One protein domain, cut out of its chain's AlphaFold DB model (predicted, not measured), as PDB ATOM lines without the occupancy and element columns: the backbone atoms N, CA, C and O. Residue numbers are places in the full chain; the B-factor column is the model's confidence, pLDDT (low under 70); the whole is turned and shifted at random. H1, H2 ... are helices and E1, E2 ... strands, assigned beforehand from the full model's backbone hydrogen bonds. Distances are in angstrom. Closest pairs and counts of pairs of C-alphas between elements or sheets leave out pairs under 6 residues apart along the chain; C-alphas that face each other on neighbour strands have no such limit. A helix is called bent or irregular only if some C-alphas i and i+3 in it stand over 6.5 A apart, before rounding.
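This is residues 127 to 218 of the 1114 residues of an uncharacterized protein of Araneus ventricosus (UniProt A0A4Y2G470). Two long helices, H1 and H4, pack side by side at a steep tilt, and the shorter H3 crosses H1 at about a right angle. A small hairpin of two short strands, E1 and E2, sits by residues 198 to 209 of H4, H2 turns off beyond the last turns of H1, and the last residues of H4, 213 to 218, stick out free. The printed part has 92 residues, with four named helices and two named strands in the order H1, H2, E1, E2, H3, H4; the sheet E1 - E2 is antiparallel and the class is mostly helix. The whole is compact, with a radius of gyration of the C-alphas of 13.0 A and spans of 36 by 29 by 29 A.

Find C-alpha 129 at (208.398, 218.383, 164.747); from there H1, residues 129 to 145, runs 24.6 A. Next comes H2, residues 147 to 156, 14.6 A long; it is neither bent nor irregular, but only just: C-alphas 147 and 150 are 6.2 A apart. Look for E1 at residues 164 to 166, 6.9 A, and E2 at residues 172 to 174, 7.0 A. H3, residues 176 to 186, begins at C-alpha 176 at (220.113, 210.694, 157.126) and is 15.3 A long. H4, residues 198 to 218, runs 30.0 A to C-alpha 218 at (203.231, 191.295, 169.341).

Start at H1, where H4 touches it with residues 200 to 208 alone; the closest C-alphas, of Val 133 and Ala 204, are 5.5 A apart. The two run the same way at a steep tilt of 39 degrees. H1 touches H3 with residues 132 to 139 alone, about perpendicular at 88 degrees, and the closest C-alphas, of Phe 136 and Ile 182, are 7.3 A apart. H1 and H2 are close but not clearly touching, with C-alphas of Leu 143 and Met 150 closest at 6.8 A, and only just about perpendicular at 71 degrees. H3 and H4 are near each other. In the hairpin E1 and E2, antiparallel at 132 degrees, N 165 and O 173 are within hydrogen-bond range at 2.9 A. The closest C-alphas of E2 and H4, of Val 174 and Lys 202, are 6.0 A apart. H2 and H4 are apart. Every O i to N i+4 pair is within hydrogen-bond range in H1, H3 and H4; in H2, 5 of 6 are.

The two C-alphas farthest apart, of Lys 190 and Ser 218, are 37.3 A from each other. The printed part has no cut. The link from H3 to H4, 11 residues, is long. Look at the B-factor column: the mean pLDDT of the printed part is 79.0, and 13 residues are under 70, namely 127 to 130, 132 to 133, 140 and 143 to 148.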
ATOM      1  N   TYR A 127     207.774 223.434 159.302       58.69
ATOM      2  CA  TYR A 127     206.852 222.468 159.884       58.69
ATOM      3  C   TYR A 127     207.257 222.186 161.341       58.69
ATOM      4  O   TYR A 127     208.451 222.124 161.667       58.69
ATOM      5  N   GLY A 128     206.263 222.014 162.215       56.53
ATOM      6  CA  GLY A 128     206.482 221.516 163.573       56.53
ATOM      7  C   GLY A 128     207.061 220.098 163.553       56.53
ATOM      8  O   GLY A 128     206.843 219.349 162.600       56.53
ATOM      9  N   SER A 129     207.775 219.714 164.613       57.91
ATOM     10  CA  SER A 129     208.398 218.383 164.747       57.91
ATOM     11  C   SER A 129     207.428 217.247 164.434       57.91
ATOM     12  O   SER A 129     207.754 216.303 163.721       57.91
ATOM     13  N   ASP A 130     206.209 217.388 164.927       67.06
ATOM     14  CA  ASP A 130     205.154 216.389 164.969       67.06
ATOM     15  C   ASP A 130     204.603 216.088 163.565       67.06
ATOM     16  O   ASP A 130     204.184 214.964 163.280       67.06
ATOM     17  N   PHE A 131     204.674 217.066 162.653       74.25
ATOM     18  CA  PHE A 131     204.392 216.868 161.231       74.25
ATOM     19  C   PHE A 131     205.427 215.932 160.607       74.25
ATOM     20  O   PHE A 131     205.041 214.944 159.983       74.25
ATOM     21  N   TYR A 132     206.721 216.188 160.835       66.94
ATOM     22  CA  TYR A 132     207.793 215.309 160.367       66.94
ATOM     23  C   TYR A 132     207.658 213.906 160.972       66.94
ATOM     24  O   TYR A 132     207.691 212.936 160.220       66.94
ATOM     25  N   VAL A 133     207.402 213.780 162.283       63.84
ATOM     26  CA  VAL A 133     207.163 212.479 162.945       63.84
ATOM     27  C   VAL A 133     206.016 211.716 162.279       63.84
ATOM     28  O   VAL A 133     206.161 210.542 161.948       63.84
ATOM     29  N   ARG A 134     204.869 212.368 162.061       75.81
ATOM     30  CA  ARG A 134     203.666 211.728 161.509       75.81
ATOM     31  C   ARG A 134     203.839 211.316 160.050       75.81
ATOM     32  O   ARG A 134     203.461 210.208 159.683       75.81
ATOM     33  N   LEU A 135     204.413 212.192 159.234       73.56
ATOM     34  CA  LEU A 135     204.733 211.951 157.826       73.56
ATOM     35  C   LEU A 135     205.724 210.782 157.690       73.56
ATOM     36  O   LEU A 135     205.525 209.888 156.870       73.56
ATOM     37  N   PHE A 136     206.722 210.725 158.568       71.75
ATOM     38  CA  PHE A 136     207.718 209.661 158.619       71.75
ATOM     39  C   PHE A 136     207.141 208.322 159.112       71.75
ATOM     40  O   PHE A 136     207.387 207.287 158.495       71.75
ATOM     41  N   LYS A 137     206.288 208.324 160.151       72.00
ATOM     42  CA  LYS A 137     205.525 207.131 160.574       72.00
ATOM     43  C   LYS A 137     204.623 206.621 159.443       72.00
ATOM     44  O   LYS A 137     204.631 205.425 159.166       72.00
ATOM     45  N   ASN A 138     203.909 207.505 158.741       77.56
ATOM     46  CA  ASN A 138     203.108 207.138 157.565       77.56
ATOM     47  C   ASN A 138     203.964 206.481 156.469       77.56
ATOM     48  O   ASN A 138     203.550 205.472 155.905       77.56
ATOM     49  N   TYR A 139     205.155 207.020 156.187       72.69
ATOM     50  CA  TYR A 139     206.077 206.445 155.207       72.69
ATOM     51  C   TYR A 139     206.598 205.060 155.631       72.69
ATOM     52  O   TYR A 139     206.624 204.140 154.819       72.69
ATOM     53  N   LEU A 140     206.941 204.864 156.908       68.44
ATOM     54  CA  LEU A 140     207.344 203.550 157.425       68.44
ATOM     55  C   LEU A 140     206.219 202.515 157.304       68.44
ATOM     56  O   LEU A 140     206.463 201.393 156.864       68.44
ATOM     57  N   TYR A 141     204.976 202.896 157.608       72.00
ATOM     58  CA  TYR A 141     203.817 202.044 157.330       72.00
ATOM     59  C   TYR A 141     203.633 201.776 155.829       72.00
ATOM     60  O   TYR A 141     203.282 200.657 155.465       72.00
ATOM     61  N   ALA A 142     203.907 202.752 154.955       70.25
ATOM     62  CA  ALA A 142     203.846 202.566 153.507       70.25
ATOM     63  C   ALA A 142     204.913 201.584 152.994       70.25
ATOM     64  O   ALA A 142     204.564 200.703 152.213       70.25
ATOM     65  N   LEU A 143     206.162 201.643 153.478       65.94
ATOM     66  CA  LEU A 143     207.201 200.656 153.139       65.94
ATOM     67  C   LEU A 143     206.813 199.228 153.540       65.94
ATOM     68  O   LEU A 143     207.035 198.297 152.775       65.94
ATOM     69  N   ILE A 144     206.209 199.060 154.720       65.69
ATOM     70  CA  ILE A 144     205.785 197.754 155.259       65.69
ATOM     71  C   ILE A 144     204.593 197.155 154.481       65.69
ATOM     72  O   ILE A 144     204.311 195.963 154.611       65.69
ATOM     73  N   VAL A 145     203.869 197.962 153.695       68.06
ATOM     74  CA  VAL A 145     202.643 197.557 152.981       68.06
ATOM     75  C   VAL A 145     202.828 197.516 151.458       68.06
ATOM     76  O   VAL A 145     202.327 196.599 150.814       68.06
ATOM     77  N   ASN A 146     203.562 198.470 150.883       61.91
ATOM     78  CA  ASN A 146     203.788 198.642 149.444       61.91
ATOM     79  C   ASN A 146     205.274 198.455 149.095       61.91
ATOM     80  O   ASN A 146     205.903 199.341 148.511       61.91
ATOM     81  N   GLU A 147     205.837 197.292 149.436       61.06
ATOM     82  CA  GLU A 147     207.267 197.011 149.253       61.06
ATOM     83  C   GLU A 147     207.760 197.287 147.819       61.06
ATOM     84  O   GLU A 147     208.846 197.829 147.648       61.06
ATOM     85  N   ASN A 148     206.991 196.950 146.779       59.59
ATOM     86  CA  ASN A 148     207.511 196.885 145.405       59.59
ATOM     87  C   ASN A 148     207.989 198.232 144.826       59.59
ATOM     88  O   ASN A 148     209.136 198.321 144.391       59.59
ATOM     89  N   ASN A 149     207.154 199.278 144.818       70.06
ATOM     90  CA  ASN A 149     207.490 200.514 144.093       70.06
ATOM     91  C   ASN A 149     208.566 201.339 144.815       70.06
ATOM     92  O   ASN A 149     209.559 201.723 144.203       70.06
ATOM     93  N   MET A 150     208.421 201.550 146.129       71.81
ATOM     94  CA  MET A 150     209.412 202.299 146.917       71.81
ATOM     95  C   MET A 150     210.775 201.590 146.950       71.81
ATOM     96  O   MET A 150     211.808 202.253 146.919       71.81
ATOM     97  N   ASN A 151     210.813 200.250 146.930       73.25
ATOM     98  CA  ASN A 151     212.077 199.511 146.843       73.25
ATOM     99  C   ASN A 151     212.835 199.727 145.524       73.25
ATOM    100  O   ASN A 151     214.046 199.502 145.513       73.25
ATOM    101  N   ASN A 152     212.168 200.124 144.436       78.50
ATOM    102  CA  ASN A 152     212.839 200.429 143.173       78.50
ATOM    103  C   ASN A 152     213.462 201.830 143.213       78.50
ATOM    104  O   ASN A 152     214.660 201.944 142.978       78.50
ATOM    105  N   GLU A 153     212.724 202.858 143.646       79.50
ATOM    106  CA  GLU A 153     213.282 204.214 143.794       79.50
ATOM    107  C   GLU A 153     214.448 204.269 144.803       79.50
ATOM    108  O   GLU A 153     215.436 204.967 144.573       79.50
ATOM    109  N   ILE A 154     214.383 203.484 145.890       81.56
ATOM    110  CA  ILE A 154     215.496 203.326 146.847       81.56
ATOM    111  C   ILE A 154     216.739 202.738 146.158       81.56
ATOM    112  O   ILE A 154     217.842 203.252 146.346       81.56
ATOM    113  N   LYS A 155     216.572 201.689 145.337       81.88
ATOM    114  CA  LYS A 155     217.674 201.066 144.580       81.88
ATOM    115  C   LYS A 155     218.270 202.019 143.544       81.88
ATOM    116  O   LYS A 155     219.489 202.130 143.474       81.88
ATOM    117  N   GLU A 156     217.430 202.700 142.768       86.00
ATOM    118  CA  GLU A 156     217.844 203.659 141.731       86.00
ATOM    119  C   GLU A 156     218.621 204.846 142.312       86.00
ATOM    120  O   GLU A 156     219.543 205.357 141.682       86.00
ATOM    121  N   ARG A 157     218.292 205.262 143.540       82.56
ATOM    122  CA  ARG A 157     219.006 206.321 144.271       82.56
ATOM    123  C   ARG A 157     220.195 205.816 145.094       82.56
ATOM    124  O   ARG A 157     220.792 206.612 145.813       82.56
ATOM    125  N   HIS A 158     220.532 204.526 145.006       85.94
ATOM    126  CA  HIS A 158     221.572 203.866 145.807       85.94
ATOM    127  C   HIS A 158     221.437 204.115 147.323       85.94
ATOM    128  O   HIS A 158     222.429 204.234 148.041       85.94
ATOM    129  N   LEU A 159     220.198 204.208 147.816       85.44
ATOM    130  CA  LEU A 159     219.904 204.406 149.231       85.44
ATOM    131  C   LEU A 159     219.842 203.059 149.960       85.44
ATOM    132  O   LEU A 159     219.272 202.083 149.470       85.44
ATOM    133  N   GLU A 160     220.381 203.014 151.175       83.06
ATOM    134  CA  GLU A 160     220.151 201.894 152.086       83.06
ATOM    135  C   GLU A 160     218.685 201.907 152.543       83.06
ATOM    136  O   GLU A 160     218.152 202.950 152.923       83.06
ATOM    137  N   LYS A 161     218.021 200.744 152.500       79.94
ATOM    138  CA  LYS A 161     216.616 200.587 152.923       79.94
ATOM    139  C   LYS A 161     216.421 200.724 154.430       79.94
ATOM    140  O   LYS A 161     215.309 200.989 154.883       79.94
ATOM    141  N   GLU A 162     217.469 200.443 155.198       82.00
ATOM    142  CA  GLU A 162     217.395 200.378 156.650       82.00
ATOM    143  C   GLU A 162     217.322 201.782 157.250       82.00
ATOM    144  O   GLU A 162     218.008 202.715 156.828       82.00
ATOM    145  N   LEU A 163     216.434 201.933 158.231       81.50
ATOM    146  CA  LEU A 163     216.140 203.212 158.862       81.50
ATOM    147  C   LEU A 163     217.197 203.580 159.903       81.50
ATOM    148  O   LEU A 163     217.672 204.717 159.943       81.50
ATOM    149  N   ILE A 164     217.561 202.601 160.729       85.31
ATOM    150  CA  ILE A 164     218.753 202.604 161.561       85.31
ATOM    151  C   ILE A 164     219.800 201.728 160.881       85.31
ATOM    152  O   ILE A 164     219.607 200.525 160.732       85.31
ATOM    153  N   ILE A 165     220.921 202.348 160.534       87.38
ATOM    154  CA  ILE A 165     222.112 201.720 159.959       87.38
ATOM    155  C   ILE A 165     223.228 201.690 161.011       87.38
ATOM    156  O   ILE A 165     223.153 202.371 162.041       87.38
ATOM    157  N   LEU A 166     224.273 200.900 160.774       87.19
ATOM    158  CA  LEU A 166     225.489 200.938 161.589       87.19
ATOM    159  C   LEU A 166     226.477 201.931 160.977       87.19
ATOM    160  O   LEU A 166     226.794 201.838 159.794       87.19
ATOM    161  N   ASN A 167     226.979 202.876 161.773       88.88
ATOM    162  CA  ASN A 167     228.080 203.735 161.334       88.88
ATOM    163  C   ASN A 167     229.430 202.989 161.377       88.88
ATOM    164  O   ASN A 167     229.525 201.859 161.857       88.88
ATOM    165  N   GLU A 168     230.505 203.656 160.948       88.81
ATOM    166  CA  GLU A 168     231.885 203.133 160.958       88.81
ATOM    167  C   GLU A 168     232.382 202.660 162.345       88.81
ATOM    168  O   GLU A 168     233.358 201.918 162.440       88.81
ATOM    169  N   LYS A 169     231.716 203.078 163.430       92.19
ATOM    170  CA  LYS A 169     232.003 202.689 164.820       92.19
ATOM    171  C   LYS A 169     231.105 201.553 165.328       92.19
ATOM    172  O   LYS A 169     231.171 201.216 166.508       92.19
ATOM    173  N   TYR A 170     230.268 200.973 164.466       87.06
ATOM    174  CA  TYR A 170     229.215 200.006 164.803       87.06
ATOM    175  C   TYR A 170     228.143 200.561 165.766       87.06
ATOM    176  O   TYR A 170     227.423 199.805 166.421       87.06
ATOM    177  N   GLU A 171     227.998 201.887 165.840       87.50
ATOM    178  CA  GLU A 171     226.913 202.549 166.565       87.50
ATOM    179  C   GLU A 171     225.663 202.597 165.675       87.50
ATOM    180  O   GLU A 171     225.739 202.893 164.480       87.50
ATOM    181  N   LYS A 172     224.491 202.348 166.267       85.94
ATOM    182  CA  LYS A 172     223.199 202.510 165.593       85.94
ATOM    183  C   LYS A 172     222.910 203.990 165.343       85.94
ATOM    184  O   LYS A 172     222.725 204.746 166.296       85.94
ATOM    185  N   VAL A 173     222.822 204.394 164.077       90.44
ATOM    186  CA  VAL A 173     222.504 205.767 163.660       90.44
ATOM    187  C   VAL A 173     221.342 205.789 162.673       90.44
ATOM    188  O   VAL A 173     221.158 204.866 161.888       90.44
ATOM    189  N   VAL A 174     220.552 206.861 162.693       89.62
ATOM    190  CA  VAL A 174     219.445 207.039 161.744       89.62
ATOM    191  C   VAL A 174     219.999 207.443 160.373       89.62
ATOM    192  O   VAL A 174     220.790 208.383 160.268       89.62
ATOM    193  N   ASN A 175     219.559 206.752 159.325       91.06
ATOM    194  CA  ASN A 175     219.977 206.915 157.934       91.06
ATOM    195  C   ASN A 175     219.539 208.280 157.364       91.06
ATOM    196  O   ASN A 175     218.450 208.436 156.807       91.06
ATOM    197  N   LYS A 176     220.396 209.299 157.519       90.25
ATOM    198  CA  LYS A 176     220.113 210.694 157.126       90.25
ATOM    199  C   LYS A 176     219.765 210.846 155.641       90.25
ATOM    200  O   LYS A 176     218.956 211.713 155.311       90.25
ATOM    201  N   SER A 177     220.324 210.009 154.771       89.88
ATOM    202  CA  SER A 177     220.066 210.030 153.326       89.88
ATOM    203  C   SER A 177     218.650 209.553 153.002       89.88
ATOM    204  O   SER A 177     217.900 210.273 152.340       89.88
ATOM    205  N   LEU A 178     218.245 208.399 153.546       88.25
ATOM    206  CA  LEU A 178     216.878 207.882 153.428       88.25
ATOM    207  C   LEU A 178     215.870 208.870 154.035       88.25
ATOM    208  O   LEU A 178     214.872 209.197 153.398       88.25
ATOM    209  N   VAL A 179     216.158 209.424 155.221       87.56
ATOM    210  CA  VAL A 179     215.287 210.416 155.872       87.56
ATOM    211  C   VAL A 179     215.136 211.692 155.042       87.56
ATOM    212  O   VAL A 179     214.006 212.145 154.865       87.56
ATOM    213  N   LYS A 180     216.224 212.270 154.506       88.81
ATOM    214  CA  LYS A 180     216.137 213.461 153.640       88.81
ATOM    215  C   LYS A 180     215.235 213.178 152.437       88.81
ATOM    216  O   LYS A 180     214.300 213.936 152.198       88.81
ATOM    217  N   TRP A 181     215.450 212.056 151.755       87.75
ATOM    218  CA  TRP A 181     214.681 211.672 150.570       87.75
ATOM    219  C   TRP A 181     213.182 211.436 150.851       87.75
ATOM    220  O   TRP A 181     212.342 211.917 150.089       87.75
ATOM    221  N   ILE A 182     212.825 210.793 151.972       85.12
ATOM    222  CA  ILE A 182     211.423 210.622 152.414       85.12
ATOM    223  C   ILE A 182     210.717 211.975 152.552       85.12
ATOM    224  O   ILE A 182     209.570 212.140 152.120       85.12
ATOM    225  N   LEU A 183     211.396 212.948 153.165       84.50
ATOM    226  CA  LEU A 183     210.849 214.286 153.369       84.50
ATOM    227  C   LEU A 183     210.775 215.074 152.058       84.50
ATOM    228  O   LEU A 183     209.784 215.762 151.839       84.50
ATOM    229  N   GLU A 184     211.756 214.933 151.165       87.06
ATOM    230  CA  GLU A 184     211.731 215.552 149.835       87.06
ATOM    231  C   GLU A 184     210.563 215.038 148.984       87.06
ATOM    232  O   GLU A 184     209.813 215.853 148.449       87.06
ATOM    233  N   ILE A 185     210.333 213.717 148.910       85.25
ATOM    234  CA  ILE A 185     209.150 213.146 148.233       85.25
ATOM    235  C   ILE A 185     207.865 213.720 148.829       85.25
ATOM    236  O   ILE A 185     207.020 214.252 148.111       85.25
ATOM    237  N   SER A 186     207.738 213.663 150.155       81.12
ATOM    238  CA  SER A 186     206.515 214.059 150.861       81.12
ATOM    239  C   SER A 186     206.257 215.574 150.856       81.12
ATOM    240  O   SER A 186     205.184 216.018 151.262       81.12
ATOM    241  N   LEU A 187     207.229 216.369 150.395       82.38
ATOM    242  CA  LEU A 187     207.144 217.817 150.193       82.38
ATOM    243  C   LEU A 187     207.213 218.207 148.704       82.38
ATOM    244  O   LEU A 187     207.512 219.359 148.376       82.38
ATOM    245  N   ASN A 188     206.883 217.269 147.808       83.62
ATOM    246  CA  ASN A 188     206.829 217.427 146.350       83.62
ATOM    247  C   ASN A 188     208.161 217.901 145.733       83.62
ATOM    248  O   ASN A 188     208.194 218.843 144.941       83.62
ATOM    249  N   GLY A 189     209.268 217.262 146.116       79.25
ATOM    250  CA  GLY A 189     210.607 217.500 145.564       79.25
ATOM    251  C   GLY A 189     211.315 218.756 146.081       79.25
ATOM    252  O   GLY A 189     212.358 219.126 145.546       79.25
ATOM    253  N   LYS A 190     210.778 219.431 147.104       80.75
ATOM    254  CA  LYS A 190     211.441 220.585 147.734       80.75
ATOM    255  C   LYS A 190     212.621 220.124 148.586       80.75
ATOM    256  O   LYS A 190     212.418 219.316 149.487       80.75
ATOM    257  N   GLU A 191     213.813 220.678 148.343       80.88
ATOM    258  CA  GLU A 191     215.006 220.366 149.143       80.88
ATOM    259  C   GLU A 191     214.758 220.642 150.635       80.88
ATOM    260  O   GLU A 191     214.381 221.752 151.025       80.88
ATOM    261  N   VAL A 192     215.046 219.646 151.475       78.56
ATOM    262  CA  VAL A 192     214.945 219.756 152.935       78.56
ATOM    263  C   VAL A 192     216.341 219.853 153.552       78.56
ATOM    264  O   VAL A 192     217.117 218.896 153.510       78.56
ATOM    265  N   SER A 193     216.664 220.994 154.171       83.19
ATOM    266  CA  SER A 193     217.785 221.072 155.121       83.19
ATOM    267  C   SER A 193     217.319 220.547 156.474       83.19
ATOM    268  O   SER A 193     216.333 221.027 157.038       83.19
ATOM    269  N   LEU A 194     218.031 219.543 156.981       81.62
ATOM    270  CA  LEU A 194     217.692 218.860 158.227       81.62
ATOM    271  C   LEU A 194     218.487 219.376 159.428       81.62
ATOM    272  O   LEU A 194     218.095 219.088 160.551       81.62
ATOM    273  N   GLU A 195     219.556 220.148 159.226       85.06
ATOM    274  CA  GLU A 195     220.519 220.574 160.260       85.06
ATOM    275  C   GLU A 195     219.836 221.074 161.544       85.06
ATOM    276  O   GLU A 195     220.120 220.575 162.630       85.06
ATOM    277  N   ASN A 196     218.861 221.978 161.414       80.88
ATOM    278  CA  ASN A 196     218.181 222.608 162.551       80.88
ATOM    279  C   ASN A 196     217.080 221.748 163.208       80.88
ATOM    280  O   ASN A 196     216.524 222.152 164.228       80.88
ATOM    281  N   GLN A 197     216.721 220.591 162.637       81.38
ATOM    282  CA  GLN A 197     215.726 219.664 163.205       81.38
ATOM    283  C   GLN A 197     216.239 218.220 163.358       81.38
ATOM    284  O   GLN A 197     215.497 217.367 163.846       81.38
ATOM    285  N   TRP A 198     217.494 217.933 162.993       86.12
ATOM    286  CA  TRP A 198     218.004 216.567 162.845       86.12
ATOM    287  C   TRP A 198     217.841 215.726 164.111       86.12
ATOM    288  O   TRP A 198     217.313 214.625 164.026       86.12
ATOM    289  N   GLU A 199     218.182 216.250 165.291       85.62
ATOM    290  CA  GLU A 199     218.029 215.503 166.549       85.62
ATOM    291  C   GLU A 199     216.559 215.192 166.895       85.62
ATOM    292  O   GLU A 199     216.273 214.117 167.421       85.62
ATOM    293  N   LYS A 200     215.602 216.059 166.524       83.06
ATOM    294  CA  LYS A 200     214.165 215.772 166.692       83.06
ATOM    295  C   LYS A 200     213.697 214.672 165.739       83.06
ATOM    296  O   LYS A 200     213.001 213.752 166.157       83.06
ATOM    297  N   VAL A 201     214.103 214.748 164.470       81.25
ATOM    298  CA  VAL A 201     213.750 213.753 163.443       81.25
ATOM    299  C   VAL A 201     214.407 212.397 163.740       81.25
ATOM    300  O   VAL A 201     213.771 211.360 163.601       81.25
ATOM    301  N   LYS A 202     215.644 212.400 164.243       85.69
ATOM    302  CA  LYS A 202     216.389 211.229 164.722       85.69
ATOM    303  C   LYS A 202     215.715 210.572 165.932       85.69
ATOM    304  O   LYS A 202     215.544 209.357 165.918       85.69
ATOM    305  N   HIS A 203     215.278 211.341 166.937       84.00
ATOM    306  CA  HIS A 203     214.483 210.802 168.053       84.00
ATOM    307  C   HIS A 203     213.200 210.138 167.542       84.00
ATOM    308  O   HIS A 203     212.955 208.964 167.813       84.00
ATOM    309  N   ALA A 204     212.429 210.868 166.734       80.38
ATOM    310  CA  ALA A 204     211.184 210.394 166.140       80.38
ATOM    311  C   ALA A 204     211.357 209.124 165.292       80.38
ATOM    312  O   ALA A 204     210.481 208.260 165.292       80.38
ATOM    313  N   ALA A 205     212.482 208.992 164.586       79.31
ATOM    314  CA  ALA A 205     212.798 207.817 163.788       79.31
ATOM    315  C   ALA A 205     213.100 206.582 164.648       79.31
ATOM    316  O   ALA A 205     212.551 205.514 164.388       79.31
ATOM    317  N   MET A 206     213.914 206.730 165.700       82.69
ATOM    318  CA  MET A 206     214.206 205.636 166.639       82.69
ATOM    319  C   MET A 206     212.952 205.194 167.411       82.69
ATOM    320  O   MET A 206     212.734 204.002 167.622       82.69
ATOM    321  N   GLU A 207     212.101 206.146 167.791       83.62
ATOM    322  CA  GLU A 207     210.807 205.903 168.435       83.62
ATOM    323  C   GLU A 207     209.845 205.140 167.506       83.62
ATOM    324  O   GLU A 207     209.286 204.114 167.896       83.62
ATOM    325  N   ALA A 208     209.715 205.578 166.248       76.12
ATOM    326  CA  ALA A 208     208.898 204.910 165.237       76.12
ATOM    327  C   ALA A 208     209.388 203.487 164.910       76.12
ATOM    328  O   ALA A 208     208.567 202.580 164.769       76.12
ATOM    329  N   GLU A 209     210.704 203.257 164.827       78.44
ATOM    330  CA  GLU A 209     211.245 201.903 164.640       78.44
ATOM    331  C   GLU A 209     210.941 201.007 165.849       78.44
ATOM    332  O   GLU A 209     210.543 199.855 165.676       78.44
ATOM    333  N   SER A 210     211.050 201.535 167.073       81.56
ATOM    334  CA  SER A 210     210.706 200.792 168.291       81.56
ATOM    335  C   SER A 210     209.231 200.374 168.310       81.56
ATOM    336  O   SER A 210     208.934 199.206 168.576       81.56
ATOM    337  N   GLU A 211     208.311 201.283 167.961       80.25
ATOM    338  CA  GLU A 211     206.881 200.977 167.795       80.25
ATOM    339  C   GLU A 211     206.650 199.880 166.748       80.25
ATOM    340  O   GLU A 211     205.979 198.884 167.030       80.25
ATOM    341  N   VAL A 212     207.241 200.012 165.554       74.31
ATOM    342  CA  VAL A 212     207.122 199.024 164.469       74.31
ATOM    343  C   VAL A 212     207.641 197.653 164.909       74.31
ATOM    344  O   VAL A 212     206.959 196.640 164.715       74.31
ATOM    345  N   LEU A 213     208.808 197.602 165.552       76.44
ATOM    346  CA  LEU A 213     209.407 196.371 166.065       76.44
ATOM    347  C   LEU A 213     208.528 195.715 167.141       76.44
ATOM    348  O   LEU A 213     208.396 194.490 167.153       76.44
ATOM    349  N   ASP A 214     207.895 196.479 168.032       78.50
ATOM    350  CA  ASP A 214     206.980 195.929 169.043       78.50
ATOM    351  C   ASP A 214     205.618 195.513 168.457       78.50
ATOM    352  O   ASP A 214     205.056 194.482 168.860       78.50
ATOM    353  N   CYS A 215     205.131 196.192 167.417       72.25
ATOM    354  CA  CYS A 215     204.005 195.738 166.596       72.25
ATOM    355  C   CYS A 215     204.312 194.423 165.853       72.25
ATOM    356  O   CYS A 215     203.438 193.559 165.739       72.25
ATOM    357  N   GLN A 216     205.546 194.203 165.392       71.19
ATOM    358  CA  GLN A 216     205.968 192.911 164.837       71.19
ATOM    359  C   GLN A 216     206.063 191.835 165.936       71.19
ATOM    360  O   GLN A 216     205.439 190.774 165.828       71.19
ATOM    361  N   LYS A 217     206.767 192.106 167.046       75.69
ATOM    362  CA  LYS A 217     206.920 191.169 168.182       75.69
ATOM    363  C   LYS A 217     205.570 190.729 168.766       75.69
ATOM    364  O   LYS A 217     205.414 189.559 169.122       75.69
ATOM    365  N   SER A 218     204.584 191.622 168.859       71.81
ATOM    366  CA  SER A 218     203.231 191.295 169.341       71.81
ATOM    367  C   SER A 218     202.449 190.410 168.360       71.81
ATOM    368  O   SER A 218     201.883 189.400 168.791       71.81
TER     369      SER A 218